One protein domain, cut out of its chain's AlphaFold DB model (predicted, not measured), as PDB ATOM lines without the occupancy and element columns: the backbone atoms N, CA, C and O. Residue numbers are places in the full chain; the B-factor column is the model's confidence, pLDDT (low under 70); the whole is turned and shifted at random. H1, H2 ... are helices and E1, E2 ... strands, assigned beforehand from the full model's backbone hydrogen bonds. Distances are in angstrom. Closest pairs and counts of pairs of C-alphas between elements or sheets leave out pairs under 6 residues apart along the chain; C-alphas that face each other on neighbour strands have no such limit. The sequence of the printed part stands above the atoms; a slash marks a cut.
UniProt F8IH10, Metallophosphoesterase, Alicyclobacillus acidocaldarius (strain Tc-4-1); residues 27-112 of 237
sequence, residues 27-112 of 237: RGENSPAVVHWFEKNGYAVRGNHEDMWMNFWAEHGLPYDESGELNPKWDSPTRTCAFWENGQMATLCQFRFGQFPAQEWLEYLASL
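What this domain is: This is residues 27 to 112 of the 237 residues of the protein "Metallophosphoesterase" of Alicyclobacillus acidocaldarius (strain Tc-4-1) (UniProt F8IH10). Four helices pack loosely as two pairs: the longest helix, H2, packs on H5 at a steep tilt of 52 degrees, and H1, with its closest residue Pro 32, packs on H4 near Phe 95, about perpendicular to it at 73 degrees, while H4 and H5 have their centres nearest the middle. E1 and H3 lie farthest from the middle, and a long loop, residues 61 to 80, joins H2 to H3. The 86 printed residues include, in order, H1, E1, H2, H3, H4 and H5, mostly helix; the whole is compact, radius of gyration of the C-alphas 12.2 A, spanning 36 by 27 by 24 A.

How they stand to each other: H2, residues 48 to 60, touches H5, residues 102 to 111, at a steep tilt of 52 degrees, opposite ways; their closest C-alphas, Glu 50 and Leu 109, are 6.1 A apart. H1, residues 31 to 41, touches H4, residues 88 to 97, about perpendicular at 73 degrees; their closest C-alphas, Pro 32 and Phe 95, are 6.1 A apart. H3, residues 81 to 85, is close to but not clearly touching H4; their closest C-alphas, Phe 83 and Met 89, are 6.7 A apart. E1, residues 42 to 44, pairs with no named strand. In H1 to H5, every O i to N i+4 pair is within hydrogen-bond range.

Where its parts are: H2 measures 18.2 A, H1 15.3 A, H4 14.5 A and H5 14.4 A. C-alpha 31 is at (42.813, 32.874, -30.188), C-alpha 111 at (39.889, 20.349, -19.614).

The domain as a whole: The C-alphas farthest apart, Asn 41 and Pro 77, are 36.8 A apart. The printed part has no cut; H2 to H3 is the long link. Residues 76 to 78 and 98 to 99 have pLDDT under 70.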
ATOM      1  N   ARG A  27      49.755  35.012 -28.346       88.50
ATOM      2  CA  ARG A  27      50.480  35.899 -29.277       88.50
ATOM      3  C   ARG A  27      49.887  35.958 -30.702       88.50
ATOM      4  O   ARG A  27      50.321  36.778 -31.505       88.50
ATOM      5  N   GLY A  28      48.915  35.100 -31.025       88.81
ATOM      6  CA  GLY A  28      48.224  35.061 -32.314       88.81
ATOM      7  C   GLY A  28      47.100  36.095 -32.468       88.81
ATOM      8  O   GLY A  28      46.572  36.646 -31.509       88.81
ATOM      9  N   GLU A  29      46.689  36.334 -33.713       90.50
ATOM     10  CA  GLU A  29      45.689  37.360 -34.056       90.50
ATOM     11  C   GLU A  29      44.242  36.970 -33.699       90.50
ATOM     12  O   GLU A  29      43.372  37.839 -33.642       90.50
ATOM     13  N   ASN A  30      43.959  35.677 -33.483       93.12
ATOM     14  CA  ASN A  30      42.599  35.183 -33.255       93.12
ATOM     15  C   ASN A  30      42.564  33.890 -32.417       93.12
ATOM     16  O   ASN A  30      42.233  32.814 -32.921       93.12
ATOM     17  N   SER A  31      42.905  33.993 -31.132       95.06
ATOM     18  CA  SER A  31      42.813  32.874 -30.188       95.06
ATOM     19  C   SER A  31      41.397  32.289 -30.049       95.06
ATOM     20  O   SER A  31      41.296  31.061 -30.050       95.06
ATOM     21  N   PRO A  32      40.298  33.079 -30.015       94.81
ATOM     22  CA  PRO A  32      38.944  32.520 -29.944       94.81
ATOM     23  C   PRO A  32      38.622  31.547 -31.078       94.81
ATOM     24  O   PRO A  32      38.083  30.473 -30.828       94.81
ATOM     25  N   ALA A  33      38.992  31.877 -32.320       94.31
ATOM     26  CA  ALA A  33      38.735  30.990 -33.452       94.31
ATOM     27  C   ALA A  33      39.526  29.677 -33.363       94.31
ATOM     28  O   ALA A  33      38.994  28.627 -33.715       94.31
ATOM     29  N   VAL A  34      40.776  29.721 -32.886       95.88
ATOM     30  CA  VAL A  34      41.613  28.522 -32.712       95.88
ATOM     31  C   VAL A  34      41.047  27.630 -31.610       95.88
ATOM     32  O   VAL A  34      40.830  26.443 -31.844       95.88
ATOM     33  N   VAL A  35      40.750  28.208 -30.444       96.31
ATOM     34  CA  VAL A  35      40.158  27.492 -29.306       96.31
ATOM     35  C   VAL A  35      38.843  26.831 -29.709       96.31
ATOM     36  O   VAL A  35      38.690  25.625 -29.539       96.31
ATOM     37  N   HIS A  36      37.938  27.580 -30.341       94.88
ATOM     38  CA  HIS A  36      36.652  27.048 -30.780       94.88
ATOM     39  C   HIS A  36      36.783  25.938 -31.830       94.88
ATOM     40  O   HIS A  36      35.994  24.990 -31.863       94.88
ATOM     41  N   TRP A  37      37.773  26.050 -32.720       96.75
ATOM     42  CA  TRP A  37      38.026  25.015 -33.713       96.75
ATOM     43  C   TRP A  37      38.473  23.715 -33.040       96.75
ATOM     44  O   TRP A  37      37.906  22.664 -33.342       96.75
ATOM     45  N   PHE A  38      39.435  23.783 -32.114       97.75
ATOM     46  CA  PHE A  38      39.943  22.603 -31.411       97.75
ATOM     47  C   PHE A  38      38.918  21.997 -30.458       97.75
ATOM     48  O   PHE A  38      38.837  20.778 -30.384       97.75
ATOM     49  N   GLU A  39      38.085  22.809 -29.812       96.12
ATOM     50  CA  GLU A  39      36.988  22.330 -28.966       96.12
ATOM     51  C   GLU A  39      36.036  21.391 -29.718       96.12
ATOM     52  O   GLU A  39      35.545  20.411 -29.160       96.12
ATOM     53  N   LYS A  40      35.795  21.664 -31.004       95.19
ATOM     54  CA  LYS A  40      34.812  20.930 -31.810       95.19
ATOM     55  C   LYS A  40      35.400  19.882 -32.747       95.19
ATOM     56  O   LYS A  40      34.693  18.943 -33.099       95.19
ATOM     57  N   ASN A  41      36.635  20.066 -33.208       96.81
ATOM     58  CA  ASN A  41      37.167  19.333 -34.366       96.81
ATOM     59  C   ASN A  41      38.497  18.617 -34.100       96.81
ATOM     60  O   ASN A  41      39.005  17.934 -34.991       96.81
ATOM     61  N   GLY A  42      39.087  18.768 -32.913       96.81
ATOM     62  CA  GLY A  42      40.403  18.209 -32.633       96.81
ATOM     63  C   GLY A  42      40.666  17.960 -31.159       96.81
ATOM     64  O   GLY A  42      39.782  18.024 -30.311       96.81
ATOM     65  N   TYR A  43      41.924  17.661 -30.872       98.38
ATOM     66  CA  TYR A  43      42.443  17.529 -29.519       98.38
ATOM     67  C   TYR A  43      43.628  18.469 -29.346       98.38
ATOM     68  O   TYR A  43      44.272  18.868 -30.317       98.38
ATOM     69  N   ALA A  44      43.950  18.806 -28.110       98.69
ATOM     70  CA  ALA A  44      45.153  19.547 -27.781       98.69
ATOM     71  C   ALA A  44      45.687  19.045 -26.446       98.69
ATOM     72  O   ALA A  44      44.904  18.649 -25.581       98.69
ATOM     73  N   VAL A  45      47.006  19.061 -26.286       98.75
ATOM     74  CA  VAL A  45      47.583  19.058 -24.941       98.75
ATOM     75  C   VAL A  45      47.585  20.476 -24.386       98.75
ATOM     76  O   VAL A  45      47.618  21.442 -25.147       98.75
ATOM     77  N   ARG A  46      47.540  20.607 -23.064       98.50
ATOM     78  CA  ARG A  46      47.687  21.893 -22.393       98.50
ATOM     79  C   ARG A  46      49.138  22.365 -22.479       98.50
ATOM     80  O   ARG A  46      50.036  21.606 -22.115       98.50
ATOM     81  N   GLY A  47      49.348  23.594 -22.942       98.25
ATOM     82  CA  GLY A  47      50.641  24.266 -22.926       98.25
ATOM     83  C   GLY A  47      50.814  25.234 -21.765       98.25
ATOM     84  O   GLY A  47      49.904  25.451 -20.956       98.25
ATOM     85  N   ASN A  48      52.001  25.833 -21.671       97.50
ATOM     86  CA  ASN A  48      52.280  26.775 -20.596       97.50
ATOM     87  C   ASN A  48      51.427  28.037 -20.698       97.50
ATOM     88  O   ASN A  48      51.088  28.628 -19.671       97.50
ATOM     89  N   HIS A  49      51.061  28.465 -21.908       96.69
ATOM     90  CA  HIS A  49      50.191  29.620 -22.054       96.69
ATOM     91  C   HIS A  49      48.792  29.350 -21.496       96.69
ATOM     92  O   HIS A  49      48.225  30.244 -20.866       96.69
ATOM     93  N   GLU A  50      48.261  28.134 -21.640       97.19
ATOM     94  CA  GLU A  50      47.013  27.735 -20.987       97.19
ATOM     95  C   GLU A  50      47.157  27.652 -19.460       97.19
ATOM     96  O   GLU A  50      46.289  28.159 -18.749       97.19
ATOM     97  N   ASP A  51      48.257  27.098 -18.937       94.69
ATOM     98  CA  ASP A  51      48.509  27.049 -17.486       94.69
ATOM     99  C   ASP A  51      48.607  28.443 -16.855       94.69
ATOM    100  O   ASP A  51      48.086  28.667 -15.759       94.69
ATOM    101  N   MET A  52      49.198  29.420 -17.556       93.75
ATOM    102  CA  MET A  52      49.153  30.815 -17.110       93.75
ATOM    103  C   MET A  52      47.697  31.254 -16.897       93.75
ATOM    104  O   MET A  52      47.372  31.775 -15.834       93.75
ATOM    105  N   TRP A  53      46.799  31.005 -17.856       94.62
ATOM    106  CA  TRP A  53      45.379  31.345 -17.709       94.62
ATOM    107  C   TRP A  53      44.715  30.643 -16.527       94.62
ATOM    108  O   TRP A  53      43.917  31.277 -15.837       94.62
ATOM    109  N   MET A  54      45.064  29.383 -16.258       94.25
ATOM    110  CA  MET A  54      44.540  28.648 -15.101       94.25
ATOM    111  C   MET A  54      44.954  29.305 -13.786       94.25
ATOM    112  O   MET A  54      44.117  29.490 -12.902       94.25
ATOM    113  N   ASN A  55      46.214  29.732 -13.680       90.69
ATOM    114  CA  ASN A  55      46.722  30.426 -12.499       90.69
ATOM    115  C   ASN A  55      46.013  31.771 -12.287       90.69
ATOM    116  O   ASN A  55      45.508  32.034 -11.195       90.69
ATOM    117  N   PHE A  56      45.890  32.588 -13.340       90.19
ATOM    118  CA  PHE A  56      45.167  33.863 -13.260       90.19
ATOM    119  C   PHE A  56      43.688  33.661 -12.901       90.19
ATOM    120  O   PHE A  56      43.143  34.401 -12.081       90.19
ATOM    121  N   TRP A  57      43.032  32.652 -13.479       93.31
ATOM    122  CA  TRP A  57      41.637  32.348 -13.175       93.31
ATOM    123  C   TRP A  57      41.450  31.894 -11.722       93.31
ATOM    124  O   TRP A  57      40.544  32.385 -11.045       93.31
ATOM    125  N   ALA A  58      42.328  31.025 -11.216       92.25
ATOM    126  CA  ALA A  58      42.290  30.562  -9.832       92.25
ATOM    127  C   ALA A  58      42.514  31.703  -8.824       92.25
ATOM    128  O   ALA A  58      41.847  31.753  -7.790       92.25
ATOM    129  N   GLU A  59      43.419  32.639  -9.126       90.44
ATOM    130  CA  GLU A  59      43.747  33.758  -8.238       90.44
ATOM    131  C   GLU A  59      42.692  34.880  -8.274       90.44
ATOM    132  O   GLU A  59      42.332  35.458  -7.241       90.44
ATOM    133  N   HIS A  60      42.165  35.199  -9.459       90.06
ATOM    134  CA  HIS A  60      41.383  36.421  -9.675       90.06
ATOM    135  C   HIS A  60      39.909  36.183 -10.029       90.06
ATOM    136  O   HIS A  60      39.118  37.136 -10.011       90.06
ATOM    137  N   GLY A  61      39.504  34.939 -10.293       92.38
ATOM    138  CA  GLY A  61      38.183  34.606 -10.824       92.38
ATOM    139  C   GLY A  61      38.047  34.983 -12.301       92.38
ATOM    140  O   GLY A  61      39.042  35.220 -12.984       92.38
ATOM    141  N   LEU A  62      36.816  35.021 -12.818       93.38
ATOM    142  CA  LEU A  62      36.578  35.267 -14.244       93.38
ATOM    143  C   LEU A  62      37.105  36.650 -14.687       93.38
ATOM    144  O   LEU A  62      36.954  37.620 -13.940       93.38
ATOM    145  N   PRO A  63      37.702  36.759 -15.889       91.56
ATOM    146  CA  PRO A  63      38.264  38.005 -16.414       91.56
ATOM    147  C   PRO A  63      37.230  39.089 -16.702       91.56
ATOM    148  O   PRO A  63      37.544  40.276 -16.623       91.56
ATOM    149  N   TYR A  64      36.008  38.701 -17.043       90.81
ATOM    150  CA  TYR A  64      34.903  39.609 -17.305       90.81
ATOM    151  C   TYR A  64      33.577  38.933 -16.954       90.81
ATOM    152  O   TYR A  64      33.504  37.703 -16.896       90.81
ATOM    153  N   ASP A  65      32.554  39.738 -16.678       87.06
ATOM    154  CA  ASP A  65      31.204  39.257 -16.374       87.06
ATOM    155  C   ASP A  65      30.364  39.003 -17.641       87.06
ATOM    156  O   ASP A  65      30.831  39.174 -18.770       87.06
ATOM    157  N   GLU A  66      29.102  38.598 -17.462       82.69
ATOM    158  CA  GLU A  66      28.157  38.336 -18.561       82.69
ATOM    159  C   GLU A  66      27.861  39.576 -19.424       82.69
ATOM    160  O   GLU A  66      27.464  39.443 -20.581       82.69
ATOM    161  N   SER A  67      28.068  40.784 -18.888       82.44
ATOM    162  CA  SER A  67      27.919  42.044 -19.624       82.44
ATOM    163  C   SER A  67      29.182  42.431 -20.407       82.44
ATOM    164  O   SER A  67      29.169  43.388 -21.186       82.44
ATOM    165  N   GLY A  68      30.274  41.680 -20.228       82.62
ATOM    166  CA  GLY A  68      31.584  41.970 -20.801       82.62
ATOM    167  C   GLY A  68      32.345  43.059 -20.042       82.62
ATOM    168  O   GLY A  68      33.326  43.605 -20.567       82.62
ATOM    169  N   GLU A  69      31.933  43.416 -18.825       88.25
ATOM    170  CA  GLU A  69      32.693  44.328 -17.973       88.25
ATOM    171  C   GLU A  69      33.930  43.610 -17.427       88.25
ATOM    172  O   GLU A  69      33.859  42.471 -16.971       88.25
ATOM    173  N   LEU A  70      35.094  44.259 -17.521       88.81
ATOM    174  CA  LEU A  70      36.349  43.680 -17.051       88.81
ATOM    175  C   LEU A  70      36.339  43.603 -15.519       88.81
ATOM    176  O   LEU A  70      36.118  44.609 -14.849       88.81
ATOM    177  N   ASN A  71      36.683  42.440 -14.973       89.06
ATOM    178  CA  ASN A  71      36.891  42.268 -13.543       89.06
ATOM    179  C   ASN A  71      38.061  43.160 -13.070       89.06
ATOM    180  O   ASN A  71      39.181  42.991 -13.556       89.06
ATOM    181  N   PRO A  72      37.867  44.062 -12.088       87.81
ATOM    182  CA  PRO A  72      38.928  44.942 -11.587       87.81
ATOM    183  C   PRO A  72      40.149  44.205 -11.021       87.81
ATOM    184  O   PRO A  72      41.240  44.764 -10.968       87.81
ATOM    185  N   LYS A  73      40.001  42.937 -10.613       85.50
ATOM    186  CA  LYS A  73      41.134  42.098 -10.194       85.50
ATOM    187  C   LYS A  73      42.088  41.780 -11.341       85.50
ATOM    188  O   LYS A  73      43.230  41.461 -11.068       85.50
ATOM    189  N   TRP A  74      41.638  41.899 -12.587       83.44
ATOM    190  CA  TRP A  74      42.442  41.734 -13.797       83.44
ATOM    191  C   TRP A  74      43.035  43.065 -14.298       83.44
ATOM    192  O   TRP A  74      43.502  43.141 -15.437       83.44
ATOM    193  N   ASP A  75      42.978  44.133 -13.493       75.12
ATOM    194  CA  ASP A  75      43.550  45.449 -13.803       75.12
ATOM    195  C   ASP A  75      45.059  45.536 -13.457       75.12
ATOM    196  O   ASP A  75      45.664  44.585 -12.963       75.12
ATOM    197  N   SER A  76      45.672  46.683 -13.764       63.66
ATOM    198  CA  SER A  76      47.088  47.074 -13.783       63.66
ATOM    199  C   SER A  76      48.091  46.261 -12.940       63.66
ATOM    200  O   SER A  76      49.090  45.842 -13.524       63.66
ATOM    201  N   PRO A  77      47.878  45.943 -11.643       59.38
ATOM    202  CA  PRO A  77      48.839  45.130 -10.885       59.38
ATOM    203  C   PRO A  77      49.037  43.707 -11.433       59.38
ATOM    204  O   PRO A  77      50.114  43.138 -11.284       59.38
ATOM    205  N   THR A  78      48.016  43.138 -12.079       62.22
ATOM    206  CA  THR A  78      48.041  41.773 -12.643       62.22
ATOM    207  C   THR A  78      48.581  41.723 -14.070       62.22
ATOM    208  O   THR A  78      49.135  40.716 -14.507       62.22
ATOM    209  N   ARG A  79      48.516  42.847 -14.789       71.31
ATOM    210  CA  ARG A  79      49.001  43.006 -16.168       71.31
ATOM    211  C   ARG A  79      50.477  43.395 -16.179       71.31
ATOM    212  O   ARG A  79      50.860  44.416 -16.754       71.31
ATOM    213  N   THR A  80      51.292  42.594 -15.499       78.94
ATOM    214  CA  THR A  80      52.752  42.761 -15.416       78.94
ATOM    215  C   THR A  80      53.398  42.724 -16.804       78.94
ATOM    216  O   THR A  80      52.786  42.231 -17.749       78.94
ATOM    217  N   CYS A  81      54.650  43.176 -16.951       77.81
ATOM    218  CA  CYS A  81      55.363  43.099 -18.237       77.81
ATOM    219  C   CYS A  81      55.301  41.693 -18.859       77.81
ATOM    220  O   CYS A  81      55.005  41.571 -20.042       77.81
ATOM    221  N   ALA A  82      55.445  40.642 -18.045       79.81
ATOM    222  CA  ALA A  82      55.342  39.258 -18.497       79.81
ATOM    223  C   ALA A  82      53.959  38.918 -19.087       79.81
ATOM    224  O   ALA A  82      53.881  38.195 -20.074       79.81
ATOM    225  N   PHE A  83      52.867  39.460 -18.537       84.06
ATOM    226  CA  PHE A  83      51.512  39.268 -19.076       84.06
ATOM    227  C   PHE A  83      51.370  39.852 -20.491       84.06
ATOM    228  O   PHE A  83      50.728  39.267 -21.369       84.06
ATOM    229  N   TRP A  84      51.993  41.010 -20.724       82.81
ATOM    230  CA  TRP A  84      52.014  41.661 -22.035       82.81
ATOM    231  C   TRP A  84      52.911  40.919 -23.022       82.81
ATOM    232  O   TRP A  84      52.468  40.608 -24.125       82.81
ATOM    233  N   GLU A  85      54.139  40.602 -22.618       84.94
ATOM    234  CA  GLU A  85      55.132  39.903 -23.445       84.94
ATOM    235  C   GLU A  85      54.658  38.505 -23.848       84.94
ATOM    236  O   GLU A  85      54.868  38.066 -24.979       84.94
ATOM    237  N   ASN A  86      53.937  37.822 -22.958       87.06
ATOM    238  CA  ASN A  86      53.349  36.527 -23.262       87.06
ATOM    239  C   ASN A  86      52.086  36.606 -24.113       87.06
ATOM    240  O   ASN A  86      51.620  35.555 -24.523       87.06
ATOM    241  N   GLY A  87      51.560  37.795 -24.421       89.31
ATOM    242  CA  GLY A  87      50.404  37.984 -25.301       89.31
ATOM    243  C   GLY A  87      49.042  37.779 -24.631       89.31
ATOM    244  O   GLY A  87      48.021  37.816 -25.315       89.31
ATOM    245  N   GLN A  88      48.982  37.609 -23.306       91.38
ATOM    246  CA  GLN A  88      47.718  37.377 -22.594       91.38
ATOM    247  C   GLN A  88      46.762  38.572 -22.709       91.38
ATOM    248  O   GLN A  88      45.547  38.396 -22.762       91.38
ATOM    249  N   MET A  89      47.290  39.795 -22.835       89.31
ATOM    250  CA  MET A  89      46.468  40.980 -23.099       89.31
ATOM    251  C   MET A  89      45.715  40.892 -24.430       89.31
ATOM    252  O   MET A  89      44.557  41.302 -24.511       89.31
ATOM    253  N   ALA A  90      46.364  40.366 -25.473       89.62
ATOM    254  CA  ALA A  90      45.743  40.220 -26.782       89.62
ATOM    255  C   ALA A  90      44.560  39.249 -26.695       89.62
ATOM    256  O   ALA A  90      43.443  39.630 -27.042       89.62
ATOM    257  N   THR A  91      44.773  38.062 -26.121       91.06
ATOM    258  CA  THR A  91      43.714  37.078 -25.834       91.06
ATOM    259  C   THR A  91      42.588  37.673 -25.000       91.06
ATOM    260  O   THR A  91      41.424  37.527 -25.363       91.06
ATOM    261  N   LEU A  92      42.913  38.381 -23.909       90.31
ATOM    262  CA  LEU A  92      41.918  38.986 -23.023       90.31
ATOM    263  C   LEU A  92      40.969  39.898 -23.806       90.31
ATOM    264  O   LEU A  92      39.752  39.813 -23.659       90.31
ATOM    265  N   CYS A  93      41.524  40.749 -24.672       88.69
ATOM    266  CA  CYS A  93      40.749  41.616 -25.550       88.69
ATOM    267  C   CYS A  93      39.952  40.817 -26.590       88.69
ATOM    268  O   CYS A  93      38.766  41.079 -26.773       88.69
ATOM    269  N   GLN A  94      40.574  39.841 -27.254       91.31
ATOM    270  CA  GLN A  94      39.927  39.023 -28.284       91.31
ATOM    271  C   GLN A  94      38.697  38.283 -27.740       91.31
ATOM    272  O   GLN A  94      37.639  38.319 -28.364       91.31
ATOM    273  N   PHE A  95      38.807  37.659 -26.566       89.12
ATOM    274  CA  PHE A  95      37.709  36.917 -25.945       89.12
ATOM    275  C   PHE A  95      36.637  37.826 -25.344       89.12
ATOM    276  O   PHE A  95      35.450  37.537 -25.495       89.12
ATOM    277  N   ARG A  96      37.019  38.975 -24.769       85.50
ATOM    278  CA  ARG A  96      36.059  39.968 -24.259       85.50
ATOM    279  C   ARG A  96      35.075  40.437 -25.334       85.50
ATOM    280  O   ARG A  96      33.902  40.643 -25.042       85.50
ATOM    281  N   PHE A  97      35.540  40.605 -26.571       78.50
ATOM    282  CA  PHE A  97      34.697  41.022 -27.699       78.50
ATOM    283  C   PHE A  97      34.218  39.852 -28.575       78.50
ATOM    284  O   PHE A  97      33.428  40.060 -29.493       78.50
ATOM    285  N   GLY A  98      34.675  38.628 -28.293       68.75
ATOM    286  CA  GLY A  98      34.485  37.440 -29.126       68.75
ATOM    287  C   GLY A  98      33.147  36.719 -28.962       68.75
ATOM    288  O   GLY A  98      32.971  35.675 -29.572       68.75
ATOM    289  N   GLN A  99      32.212  37.250 -28.165       68.56
ATOM    290  CA  GLN A  99      30.903  36.642 -27.851       68.56
ATOM    291  C   GLN A  99      30.952  35.286 -27.115       68.56
ATOM    292  O   GLN A  99      29.914  34.646 -26.971       68.56
ATOM    293  N   PHE A 100      32.114  34.863 -26.604       80.06
ATOM    294  CA  PHE A 100      32.245  33.647 -25.795       80.06
ATOM    295  C   PHE A 100      32.260  33.989 -24.300       80.06
ATOM    296  O   PHE A 100      33.095  34.805 -23.872       80.06
ATOM    297  N   PRO A 101      31.386  33.371 -23.485       88.19
ATOM    298  CA  PRO A 101      31.440  33.516 -22.039       88.19
ATOM    299  C   PRO A 101      32.820  33.138 -21.504       88.19
ATOM    300  O   PRO A 101      33.395  32.130 -21.911       88.19
ATOM    301  N   ALA A 102      33.347  33.948 -20.579       90.25
ATOM    302  CA  ALA A 102      34.677  33.734 -20.009       90.25
ATOM    303  C   ALA A 102      34.860  32.318 -19.457       90.25
ATOM    304  O   ALA A 102      35.898  31.688 -19.633       90.25
ATOM    305  N   GLN A 103      33.814  31.845 -18.784       92.75
ATOM    306  CA  GLN A 103      33.780  30.550 -18.138       92.75
ATOM    307  C   GLN A 103      33.942  29.403 -19.137       92.75
ATOM    308  O   GLN A 103      34.751  28.522 -18.888       92.75
ATOM    309  N   GLU A 104      33.251  29.440 -20.278       92.94
ATOM    310  CA  GLU A 104      33.247  28.330 -21.239       92.94
ATOM    311  C   GLU A 104      34.639  28.069 -21.819       92.94
ATOM    312  O   GLU A 104      35.138  26.945 -21.777       92.94
ATOM    313  N   TRP A 105      35.316  29.109 -22.316       93.44
ATOM    314  CA  TRP A 105      36.638  28.906 -22.906       93.44
ATOM    315  C   TRP A 105      37.697  28.597 -21.844       93.44
ATOM    316  O   TRP A 105      38.585  27.792 -22.110       93.44
ATOM    317  N   LEU A 106      37.602  29.166 -20.635       96.00
ATOM    318  CA  LEU A 106      38.505  28.822 -19.531       96.00
ATOM    319  C   LEU A 106      38.318  27.371 -19.080       96.00
ATOM    320  O   LEU A 106      39.308  26.673 -18.884       96.00
ATOM    321  N   GLU A 107      37.076  26.897 -18.965       96.88
ATOM    322  CA  GLU A 107      36.761  25.499 -18.656       96.88
ATOM    323  C   GLU A 107      37.270  24.557 -19.749       96.88
ATOM    324  O   GLU A 107      37.836  23.509 -19.434       96.88
ATOM    325  N   TYR A 108      37.161  24.945 -21.023       97.69
ATOM    326  CA  TYR A 108      37.754  24.181 -22.115       97.69
ATOM    327  C   TYR A 108      39.281  24.080 -21.981       97.69
ATOM    328  O   TYR A 108      39.810  22.966 -21.978       97.69
ATOM    329  N   LEU A 109      39.999  25.197 -21.787       97.50
ATOM    330  CA  LEU A 109      41.456  25.165 -21.563       97.50
ATOM    331  C   LEU A 109      41.816  24.318 -20.324       97.50
ATOM    332  O   LEU A 109      42.763  23.526 -20.356       97.50
ATOM    333  N   ALA A 110      41.013  24.417 -19.257       97.56
ATOM    334  CA  ALA A 110      41.137  23.632 -18.027       97.56
ATOM    335  C   ALA A 110      40.816  22.138 -18.197       97.56
ATOM    336  O   ALA A 110      41.145  21.331 -17.324       97.56
ATOM    337  N   SER A 111      40.182  21.748 -19.300       97.88
ATOM    338  CA  SER A 111      39.889  20.349 -19.614       97.88
ATOM    339  C   SER A 111      41.003  19.671 -20.415       97.88
ATOM    340  O   SER A 111      41.068  18.442 -20.444       97.88
ATOM    341  N   LEU A 112      41.899  20.452 -21.038       98.62
ATOM    342  CA  LEU A 112      42.968  19.913 -21.875       98.62
ATOM    343  C   LEU A 112      43.906  19.006 -21.054       98.62
ATOM    344  O   LEU A 112      44.351  19.419 -19.975       98.62
TER     345      LEU A 112